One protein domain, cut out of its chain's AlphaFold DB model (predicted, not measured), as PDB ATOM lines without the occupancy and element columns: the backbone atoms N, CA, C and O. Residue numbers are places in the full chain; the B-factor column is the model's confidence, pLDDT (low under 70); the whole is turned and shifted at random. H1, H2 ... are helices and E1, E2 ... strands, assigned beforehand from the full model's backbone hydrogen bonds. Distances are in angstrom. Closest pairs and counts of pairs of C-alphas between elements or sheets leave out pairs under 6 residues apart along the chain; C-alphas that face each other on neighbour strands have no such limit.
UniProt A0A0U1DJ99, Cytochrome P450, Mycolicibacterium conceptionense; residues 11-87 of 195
ATOM      1  N   ALA A  11     190.598 200.362 131.791       93.00
ATOM      2  CA  ALA A  11     191.310 200.145 133.047       93.00
ATOM      3  C   ALA A  11     190.424 199.461 134.100       93.00
ATOM      4  O   ALA A  11     190.883 198.533 134.758       93.00
ATOM      5  N   CYS A  12     189.153 199.862 134.211       93.62
ATOM      6  CA  CYS A  12     188.197 199.225 135.114       93.62
ATOM      7  C   CYS A  12     187.793 197.826 134.628       93.62
ATOM      8  O   CYS A  12     187.645 196.921 135.442       93.62
ATOM      9  N   LEU A  13     187.649 197.616 133.316       91.62
ATOM     10  CA  LEU A  13     187.381 196.283 132.761       91.62
ATOM     11  C   LEU A  13     188.547 195.315 133.015       91.62
ATOM     12  O   LEU A  13     188.331 194.129 133.250       91.62
ATOM     13  N   GLN A  14     189.780 195.826 132.980       95.12
ATOM     14  CA  GLN A  14     190.989 195.054 133.252       95.12
ATOM     15  C   GLN A  14     191.181 194.765 134.747       95.12
ATOM     16  O   GLN A  14     191.619 193.670 135.108       95.12
ATOM     17  N   ASP A  15     190.899 195.749 135.599       96.81
ATOM     18  CA  ASP A  15     191.011 195.658 137.052       96.81
ATOM     19  C   ASP A  15     189.949 196.547 137.733       96.81
ATOM     20  O   ASP A  15     190.167 197.748 137.929       96.81
ATOM     21  N   PRO A  16     188.786 195.983 138.111       96.00
ATOM     22  CA  PRO A  16     187.708 196.760 138.714       96.00
ATOM     23  C   PRO A  16     187.876 196.947 140.230       96.00
ATOM     24  O   PRO A  16     187.143 197.727 140.849       96.00
ATOM     25  N   TYR A  17     188.818 196.241 140.869       96.88
ATOM     26  CA  TYR A  17     188.942 196.226 142.329       96.88
ATOM     27  C   TYR A  17     189.274 197.603 142.929       96.88
ATOM     28  O   TYR A  17     188.631 197.952 143.923       96.88
ATOM     29  N   PRO A  18     190.153 198.435 142.329       96.94
ATOM     30  CA  PRO A  18     190.396 199.796 142.805       96.94
ATOM     31  C   PRO A  18     189.135 200.669 142.820       96.94
ATOM     32  O   PRO A  18     188.911 201.426 143.770       96.94
ATOM     33  N   LEU A  19     188.277 200.547 141.797       95.44
ATOM     34  CA  LEU A  19     186.996 201.251 141.760       95.44
ATOM     35  C   LEU A  19     186.091 200.774 142.899       95.44
ATOM     36  O   LEU A  19     185.521 201.592 143.625       95.44
ATOM     37  N   TYR A  20     185.988 199.458 143.088       95.88
ATOM     38  CA  TYR A  20     185.160 198.876 144.142       95.88
ATOM     39  C   TYR A  20     185.665 199.218 145.550       95.88
ATOM     40  O   TYR A  20     184.844 199.466 146.428       95.88
ATOM     41  N   ASP A  21     186.979 199.295 145.778       96.38
ATOM     42  CA  ASP A  21     187.563 199.732 147.056       96.38
ATOM     43  C   ASP A  21     187.214 201.188 147.380       96.38
ATOM     44  O   ASP A  21     186.808 201.516 148.504       96.38
ATOM     45  N   ARG A  22     187.301 202.068 146.377       95.81
ATOM     46  CA  ARG A  22     186.875 203.467 146.510       95.81
ATOM     47  C   ARG A  22     185.382 203.562 146.832       95.81
ATOM     48  O   ARG A  22     184.996 204.313 147.725       95.81
ATOM     49  N   LEU A  23     184.538 202.787 146.146       96.31
ATOM     50  CA  LEU A  23     183.093 202.777 146.395       96.31
ATOM     51  C   LEU A  23     182.755 202.213 147.778       96.31
ATOM     52  O   LEU A  23     182.036 202.868 148.525       96.31
ATOM     53  N   ARG A  24     183.343 201.084 148.191       96.19
ATOM     54  CA  ARG A  24     183.122 200.494 149.524       96.19
ATOM     55  C   ARG A  24     183.398 201.471 150.664       96.19
ATOM     56  O   ARG A  24     182.707 201.431 151.676       96.19
ATOM     57  N   THR A  25     184.410 202.323 150.510       95.06
ATOM     58  CA  THR A  25     184.840 203.265 151.553       95.06
ATOM     59  C   THR A  25     184.048 204.571 151.556       95.06
ATOM     60  O   THR A  25     183.854 205.152 152.621       95.06
ATOM     61  N   GLN A  26     183.590 205.046 150.396       94.50
ATOM     62  CA  GLN A  26     183.013 206.392 150.257       94.50
ATOM     63  C   GLN A  26     181.514 206.404 149.938       94.50
ATOM     64  O   GLN A  26     180.814 207.334 150.332       94.50
ATOM     65  N   ALA A  27     181.027 205.412 149.194       94.06
ATOM     66  CA  ALA A  27     179.652 205.316 148.710       94.06
ATOM     67  C   ALA A  27     179.310 203.840 148.400       94.06
ATOM     68  O   ALA A  27     179.283 203.445 147.232       94.06
ATOM     69  N   PRO A  28     179.090 203.000 149.433       94.62
ATOM     70  CA  PRO A  28     178.936 201.549 149.271       94.62
ATOM     71  C   PRO A  28     177.704 201.148 148.449       94.62
ATOM     72  O   PRO A  28     177.674 200.047 147.896       94.62
ATOM     73  N   VAL A  29     176.725 202.051 148.352       97.25
ATOM     74  CA  VAL A  29     175.637 202.047 147.372       97.25
ATOM     75  C   VAL A  29     175.703 203.382 146.637       97.25
ATOM     76  O   VAL A  29     175.571 204.435 147.263       97.25
ATOM     77  N   ALA A  30     175.944 203.352 145.329       96.25
ATOM     78  CA  ALA A  30     176.112 204.555 144.520       96.25
ATOM     79  C   ALA A  30     175.282 204.470 143.239       96.25
ATOM     80  O   ALA A  30     175.329 203.463 142.536       96.25
ATOM     81  N   GLN A  31     174.556 205.542 142.925       96.44
ATOM     82  CA  GLN A  31     173.906 205.690 141.626       96.44
ATOM     83  C   GLN A  31     174.968 205.791 140.521       96.44
ATOM     84  O   GLN A  31     176.009 206.429 140.708       96.44
ATOM     85  N   VAL A  32     174.713 205.148 139.383       95.25
ATOM     86  CA  VAL A  32     175.593 205.173 138.210       95.25
ATOM     87  C   VAL A  32     175.278 206.409 137.371       95.25
ATOM     88  O   VAL A  32     174.314 206.400 136.601       95.25
ATOM     89  N   GLY A  33     176.079 207.471 137.513       92.38
ATOM     90  CA  GLY A  33     175.770 208.774 136.910       92.38
ATOM     91  C   GLY A  33     174.353 209.233 137.273       92.38
ATOM     92  O   GLY A  33     173.954 209.127 138.428       92.38
ATOM     93  N   ASP A  34     173.587 209.664 136.269       91.88
ATOM     94  CA  ASP A  34     172.168 210.040 136.406       91.88
ATOM     95  C   ASP A  34     171.199 208.917 135.968       91.88
ATOM     96  O   ASP A  34     170.004 209.144 135.777       91.88
ATOM     97  N   SER A  35     171.707 207.695 135.773       93.62
ATOM     98  CA  SER A  35     170.914 206.543 135.318       93.62
ATOM     99  C   SER A  35     170.053 205.956 136.455       93.62
ATOM    100  O   SER A  35     170.291 206.259 137.626       93.62
ATOM    101  N   PRO A  36     169.070 205.080 136.167       93.12
ATOM    102  CA  PRO A  36     168.277 204.427 137.213       93.12
ATOM    103  C   PRO A  36     169.029 203.299 137.944       93.12
ATOM    104  O   PRO A  36     168.455 202.661 138.826       93.12
ATOM    105  N   PHE A  37     170.283 203.015 137.581       95.88
ATOM    106  CA  PHE A  37     171.054 201.906 138.138       95.88
ATOM    107  C   PHE A  37     171.865 202.317 139.366       95.88
ATOM    108  O   PHE A  37     172.382 203.432 139.462       95.88
ATOM    109  N   PHE A  38     172.038 201.360 140.275       96.88
ATOM    110  CA  PHE A  38     172.871 201.488 141.464       96.88
ATOM    111  C   PHE A  38     173.912 200.371 141.492       96.88
ATOM    112  O   PHE A  38     173.589 199.208 141.260       96.88
ATOM    113  N   VAL A  39     175.154 200.717 141.828       96.06
ATOM    114  CA  VAL A  39     176.193 199.738 142.169       96.06
ATOM    115  C   VAL A  39     176.194 199.543 143.677       96.06
ATOM    116  O   VAL A  39     176.298 200.508 144.437       96.06
ATOM    117  N   VAL A  40     176.123 198.283 144.104       97.44
ATOM    118  CA  VAL A  40     176.201 197.863 145.506       97.44
ATOM    119  C   VAL A  40     177.517 197.113 145.707       97.44
ATOM    120  O   VAL A  40     177.727 196.058 145.119       97.44
ATOM    121  N   THR A  41     178.428 197.668 146.510       97.06
ATOM    122  CA  THR A  41     179.794 197.127 146.688       97.06
ATOM    123  C   THR A  41     180.092 196.615 148.096       97.06
ATOM    124  O   THR A  41     181.046 195.854 148.278       97.06
ATOM    125  N   ALA A  42     179.308 197.023 149.100       96.38
ATOM    126  CA  ALA A  42     179.447 196.517 150.462       96.38
ATOM    127  C   ALA A  42     178.810 195.132 150.595       96.38
ATOM    128  O   ALA A  42     177.660 194.936 150.210       96.38
ATOM    129  N   PHE A  43     179.547 194.194 151.195       97.44
ATOM    130  CA  PHE A  43     179.105 192.811 151.374       97.44
ATOM    131  C   PHE A  43     177.758 192.722 152.102       97.44
ATOM    132  O   PHE A  43     176.832 192.101 151.591       97.44
ATOM    133  N   ASP A  44     177.618 193.411 153.238       97.75
ATOM    134  CA  ASP A  44     176.385 193.378 154.032       97.75
ATOM    135  C   ASP A  44     175.178 193.914 153.248       97.75
ATOM    136  O   ASP A  44     174.093 193.347 153.335       97.75
ATOM    137  N   ALA A  45     175.376 194.943 152.417       97.69
ATOM    138  CA  ALA A  45     174.322 195.500 151.570       97.69
ATOM    139  C   ALA A  45     173.911 194.539 150.441       97.69
ATOM    140  O   ALA A  45     172.727 194.436 150.126       97.69
ATOM    141  N   VAL A  46     174.864 193.803 149.853       98.12
ATOM    142  CA  VAL A  46     174.557 192.743 148.875       98.12
ATOM    143  C   VAL A  46     173.739 191.636 149.539       98.12
ATOM    144  O   VAL A  46     172.702 191.240 149.010       98.12
ATOM    145  N   ILE A  47     174.164 191.163 150.715       98.44
ATOM    146  CA  ILE A  47     173.437 190.127 151.460       98.44
ATOM    147  C   ILE A  47     172.024 190.603 151.813       98.44
ATOM    148  O   ILE A  47     171.065 189.876 151.559       98.44
ATOM    149  N   GLU A  48     171.879 191.826 152.326       98.38
ATOM    150  CA  GLU A  48     170.578 192.415 152.646       98.38
ATOM    151  C   GLU A  48     169.658 192.471 151.417       98.38
ATOM    152  O   GLU A  48     168.516 192.018 151.493       98.38
ATOM    153  N   ALA A  49     170.156 192.966 150.279       98.12
ATOM    154  CA  ALA A  49     169.374 193.053 149.049       98.12
ATOM    155  C   ALA A  49     168.911 191.668 148.571       98.12
ATOM    156  O   ALA A  49     167.731 191.471 148.290       98.12
ATOM    157  N   THR A  50     169.809 190.675 148.566       97.44
ATOM    158  CA  THR A  50     169.467 189.297 148.157       97.44
ATOM    159  C   THR A  50     168.494 188.591 149.107       97.44
ATOM    160  O   THR A  50     167.838 187.631 148.709       97.44
ATOM    161  N   ALA A  51     168.373 189.059 150.353       98.19
ATOM    162  CA  ALA A  51     167.425 188.543 151.335       98.19
ATOM    163  C   ALA A  51     166.043 189.222 151.272       98.19
ATOM    164  O   ALA A  51     165.130 188.794 151.981       98.19
ATOM    165  N   ARG A  52     165.876 190.260 150.441       98.25
ATOM    166  CA  ARG A  52     164.642 191.051 150.293       98.25
ATOM    167  C   ARG A  52     164.076 190.957 148.862       98.25
ATOM    168  O   ARG A  52     163.924 191.988 148.211       98.25
ATOM    169  N   PRO A  53     163.749 189.753 148.351       97.44
ATOM    170  CA  PRO A  53     163.292 189.576 146.968       97.44
ATOM    171  C   PRO A  53     161.968 190.294 146.654       97.44
ATOM    172  O   PRO A  53     161.730 190.644 145.504       97.44
ATOM    173  N   ASP A  54     161.137 190.569 147.665       96.75
ATOM    174  CA  ASP A  54     159.902 191.352 147.501       96.75
ATOM    175  C   ASP A  54     160.179 192.846 147.231       96.75
ATOM    176  O   ASP A  54     159.366 193.523 146.603       96.75
ATOM    177  N   ASP A  55     161.331 193.357 147.683       97.88
ATOM    178  CA  ASP A  55     161.777 194.734 147.435       97.88
ATOM    179  C   ASP A  55     162.699 194.820 146.206       97.88
ATOM    180  O   ASP A  55     162.671 195.802 145.463       97.88
ATOM    181  N   PHE A  56     163.528 193.793 146.002       98.00
ATOM    182  CA  PHE A  56     164.517 193.692 144.931       98.00
ATOM    183  C   PHE A  56     164.261 192.434 144.097       98.00
ATOM    184  O   PHE A  56     164.909 191.400 144.275       98.00
ATOM    185  N   SER A  57     163.301 192.543 143.179       98.06
ATOM    186  CA  SER A  57     162.974 191.497 142.204       98.06
ATOM    187  C   SER A  57     164.209 191.037 141.423       98.06
ATOM    188  O   SER A  57     165.070 191.841 141.059       98.06
ATOM    189  N   SER A  58     164.266 189.739 141.108       97.94
ATOM    190  CA  SER A  58     165.309 189.167 140.244       97.94
ATOM    191  C   SER A  58     165.004 189.313 138.749       97.94
ATOM    192  O   SER A  58     165.831 188.935 137.914       97.94
ATOM    193  N   ASN A  59     163.831 189.843 138.383       97.69
ATOM    194  CA  ASN A  59     163.454 190.053 136.987       97.69
ATOM    195  C   ASN A  59     164.481 190.957 136.306       97.69
ATOM    196  O   ASN A  59     164.707 192.099 136.713       97.69
ATOM    197  N   LEU A  60     165.085 190.455 135.229       95.38
ATOM    198  CA  LEU A  60     166.041 191.219 134.439       95.38
ATOM    199  C   LEU A  60     165.266 192.170 133.528       95.38
ATOM    200  O   LEU A  60     164.992 191.850 132.374       95.38
ATOM    201  N   THR A  61     164.852 193.311 134.071       95.38
ATOM    202  CA  THR A  61     163.991 194.265 133.357       95.38
ATOM    203  C   THR A  61     164.772 195.178 132.425       95.38
ATOM    204  O   THR A  61     164.302 195.513 131.336       95.38
ATOM    205  N   ALA A  62     166.001 195.518 132.810       93.19
ATOM    206  CA  ALA A  62     166.928 196.263 131.981       93.19
ATOM    207  C   ALA A  62     168.385 195.900 132.282       93.19
ATOM    208  O   ALA A  62     168.729 195.513 133.399       93.19
ATOM    209  N   THR A  63     169.247 196.094 131.288       91.06
ATOM    210  CA  THR A  63     170.704 196.116 131.453       91.06
ATOM    211  C   THR A  63     171.245 197.524 131.241       91.06
ATOM    212  O   THR A  63     170.589 198.389 130.653       91.06
ATOM    213  N   MET A  64     172.447 197.768 131.754       90.88
ATOM    214  CA  MET A  64     173.166 199.011 131.500       90.88
ATOM    215  C   MET A  64     173.743 198.999 130.087       90.88
ATOM    216  O   MET A  64     174.326 198.005 129.666       90.88
ATOM    217  N   TRP A  65     173.634 200.125 129.389       87.81
ATOM    218  CA  TRP A  65     174.262 200.340 128.093       87.81
ATOM    219  C   TRP A  65     175.073 201.636 128.116       87.81
ATOM    220  O   TRP A  65     174.514 202.721 128.310       87.81
ATOM    221  N   SER A  66     176.389 201.513 127.924       88.88
ATOM    222  CA  SER A  66     177.296 202.656 127.838       88.88
ATOM    223  C   SER A  66     177.075 203.428 126.540       88.88
ATOM    224  O   SER A  66     177.098 202.860 125.448       88.88
ATOM    225  N   GLN A  67     176.911 204.741 126.656       87.44
ATOM    226  CA  GLN A  67     176.733 205.644 125.524       87.44
ATOM    227  C   GLN A  67     178.067 206.283 125.101       87.44
ATOM    228  O   GLN A  67     178.964 206.448 125.934       87.44
ATOM    229  N   PRO A  68     178.215 206.704 123.829       86.25
ATOM    230  CA  PRO A  68     179.421 207.388 123.355       86.25
ATOM    231  C   PRO A  68     179.747 208.700 124.085       86.25
ATOM    232  O   PRO A  68     180.890 209.146 124.056       86.25
ATOM    233  N   ASP A  69     178.759 209.328 124.726       88.69
ATOM    234  CA  ASP A  69     178.926 210.552 125.520       88.69
ATOM    235  C   ASP A  69     179.368 210.287 126.975       88.69
ATOM    236  O   ASP A  69     179.503 211.223 127.763       88.69
ATOM    237  N   GLY A  70     179.616 209.021 127.334       87.38
ATOM    238  CA  GLY A  70     180.044 208.603 128.669       87.38
ATOM    239  C   GLY A  70     178.909 208.472 129.690       87.38
ATOM    240  O   GLY A  70     179.185 208.280 130.879       87.38
ATOM    241  N   THR A  71     177.650 208.584 129.253       91.75
ATOM    242  CA  THR A  71     176.466 208.284 130.071       91.75
ATOM    243  C   THR A  71     176.077 206.805 129.982       91.75
ATOM    244  O   THR A  71     176.640 206.033 129.205       91.75
ATOM    245  N   VAL A  72     175.116 206.390 130.811       91.38
ATOM    246  CA  VAL A  72     174.528 205.046 130.783       91.38
ATOM    247  C   VAL A  72     173.028 205.159 130.579       91.38
ATOM    248  O   VAL A  72     172.343 205.862 131.324       91.38
ATOM    249  N   SER A  73     172.528 204.397 129.614       90.62
ATOM    250  CA  SER A  73     171.101 204.220 129.351       90.62
ATOM    251  C   SER A  73     170.648 202.829 129.784       90.62
ATOM    252  O   SER A  73     171.445 201.896 129.862       90.62
ATOM    253  N   ALA A  74     169.352 202.677 130.038       91.00
ATOM    254  CA  ALA A  74     168.737 201.370 130.230       91.00
ATOM    255  C   ALA A  74     168.402 200.740 128.870       91.00
ATOM    256  O   ALA A  74     167.727 201.365 128.049       91.00
ATOM    257  N   PHE A  75     168.840 199.503 128.646       88.06
ATOM    258  CA  PHE A  75     168.365 198.669 127.546       88.06
ATOM    259  C   PHE A  75     167.293 197.714 128.077       88.06
ATOM    260  O   PHE A  75     167.575 196.877 128.932       88.06
ATOM    261  N   GLY A  76     166.051 197.877 127.615       89.69
ATOM    262  CA  GLY A  76     164.907 197.095 128.090       89.69
ATOM    263  C   GLY A  76     164.973 195.639 127.633       89.69
ATOM    264  O   GLY A  76     165.152 195.366 126.448       89.69
ATOM    265  N   MET A  77     164.799 194.714 128.575       87.75
ATOM    266  CA  MET A  77     164.867 193.267 128.337       87.75
ATOM    267  C   MET A  77     163.481 192.618 128.430       87.75
ATOM    268  O   MET A  77     163.087 191.858 127.546       87.75
ATOM    269  N   GLY A  78     162.705 192.969 129.456       89.06
ATOM    270  CA  GLY A  78     161.288 192.632 129.548       89.06
ATOM    271  C   GLY A  78     160.625 193.229 130.776       89.06
ATOM    272  O   GLY A  78     161.283 193.612 131.738       89.06
ATOM    273  N   GLU A  79     159.304 193.311 130.741       94.19
ATOM    274  CA  GLU A  79     158.540 193.917 131.828       94.19
ATOM    275  C   GLU A  79     158.605 193.076 133.118       94.19
ATOM    276  O   GLU A  79     158.802 191.852 133.053       94.19
ATOM    277  N   PRO A  80     158.422 193.696 134.299       95.06
ATOM    278  CA  PRO A  80     158.229 192.964 135.546       95.06
ATOM    279  C   PRO A  80     157.094 191.935 135.425       95.06
ATOM    280  O   PRO A  80     156.010 192.242 134.928       95.06
ATOM    281  N   GLY A  81     157.341 190.708 135.881       94.00
ATOM    282  CA  GLY A  81     156.385 189.599 135.855       94.00
ATOM    283  C   GLY A  81     156.180 188.937 134.489       94.00
ATOM    284  O   GLY A  81     155.326 188.061 134.376       94.00
ATOM    285  N   ALA A  82     156.928 189.325 133.451       95.06
ATOM    286  CA  ALA A  82     156.830 188.695 132.137       95.06
ATOM    287  C   ALA A  82     157.327 187.233 132.139       95.06
ATOM    288  O   ALA A  82     158.322 186.900 132.782       95.06
ATOM    289  N   ASP A  83     156.703 186.381 131.318       94.00
ATOM    290  CA  ASP A  83     157.019 184.942 131.206       94.00
ATOM    291  C   ASP A  83     158.441 184.641 130.689       94.00
ATOM    292  O   ASP A  83     158.891 183.495 130.717       94.00
ATOM    293  N   ILE A  84     159.167 185.657 130.210       93.19
ATOM    294  CA  ILE A  84     160.571 185.520 129.800       93.19
ATOM    295  C   ILE A  84     161.506 185.274 130.994       93.19
ATOM    296  O   ILE A  84     162.630 184.802 130.809       93.19
ATOM    297  N   HIS A  85     161.065 185.614 132.210       96.06
ATOM    298  CA  HIS A  85     161.861 185.486 133.422       96.06
ATOM    299  C   HIS A  85     161.798 184.051 133.940       96.06
ATOM    300  O   HIS A  85     160.743 183.547 134.330       96.06
ATOM    301  N   VAL A  86     162.942 183.368 133.948       96.19
ATOM    302  CA  VAL A  86     163.033 181.939 134.267       96.19
ATOM    303  C   VAL A  86     164.143 181.681 135.263       96.19
ATOM    304  O   VAL A  86     165.195 182.309 135.212       96.19
ATOM    305  N   LEU A  87     163.917 180.707 136.145       96.00
ATOM    306  CA  LEU A  87     164.831 180.261 137.196       96.00
ATOM    307  C   LEU A  87     165.602 181.401 137.895       96.00
ATOM    308  O   LEU A  87     165.131 181.886 138.910       96.00
TER     309      LEU A  87
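This is residues 11 to 87 of the 195 residues of the protein "Cytochrome P450" of Mycolicibacterium conceptionense (UniProt A0A0U1DJ99). This is a loose, open C-shaped model in which two small strand hairpins are set apart: H3 and the long link of residues 51 to 61 run round from the first hairpin, E1 and E2, to the second, E3 and E4. H2 is beside the first hairpin, H1 lies at the far end of H2, and residues 13 to 18 stick out. The printed part has 77 residues, with three named helices and four named strands in the order H1, H2, E1, E2, H3, E3, E4; each hairpin is an antiparallel sheet of two strands. The class is mixed, helices and strands, with under half of the residues in named elements. The whole is loose, with a radius of gyration of the C-alphas of 14.3 A and spans of 38 by 34 by 22 A.

H1 is residues 11 to 14, 5.1 A long, and its C-alpha 11 is at (191.310, 200.145, 133.047). H2 follows as residues 17 to 26, 14.2 A long. E1, residues 29 to 31, is 7.0 A long, and E2, residues 38 to 40, is 6.4 A. H3 is residues 43 to 50, 10.8 A long, beginning with C-alpha 43 at (179.105, 192.811, 151.374). E3, residues 62 to 66, is 12.9 A long, and E4, residues 72 to 76, is 12.8 A, ending with C-alpha 76 at (164.907, 197.095, 128.090).

H1 and H2 are close but not clearly touching; their closest C-alphas, those of Cys 12 and Leu 19, are 7.1 A apart. H2 and E2 are near each other, with 5 pairs of C-alphas within 10 A. The closest C-alphas of H2 and E1, those of Leu 23 and Ala 30, are 7.4 A apart. E1 and E2 form a hairpin, antiparallel at 161 degrees, with N 39 and O 30 within hydrogen-bond range at 2.8 A. The closest C-alphas of E2 and H3, those of Val 40 and Val 46, are 6.3 A apart. H2 and H3 are apart. E3 and E4 form the other hairpin, antiparallel at 145 degrees, with N 65 and O 73 within hydrogen-bond range at 2.9 A. E3 and E4 are both apart from E1 and from E2. In H2 and H3 every O i to N i+4 pair is within hydrogen-bond range; H1, with 4 residues, is too short for such a pair.

The two C-alphas farthest apart, those of Thr 25 and Asp 83, are 39.0 A apart. The printed part has no cut. The link from H3 to E3, 11 residues, is long, and residues 77 to 87 after E4 hold no named element. The mean pLDDT of the printed part is 94.5, and no printed residue is under 70.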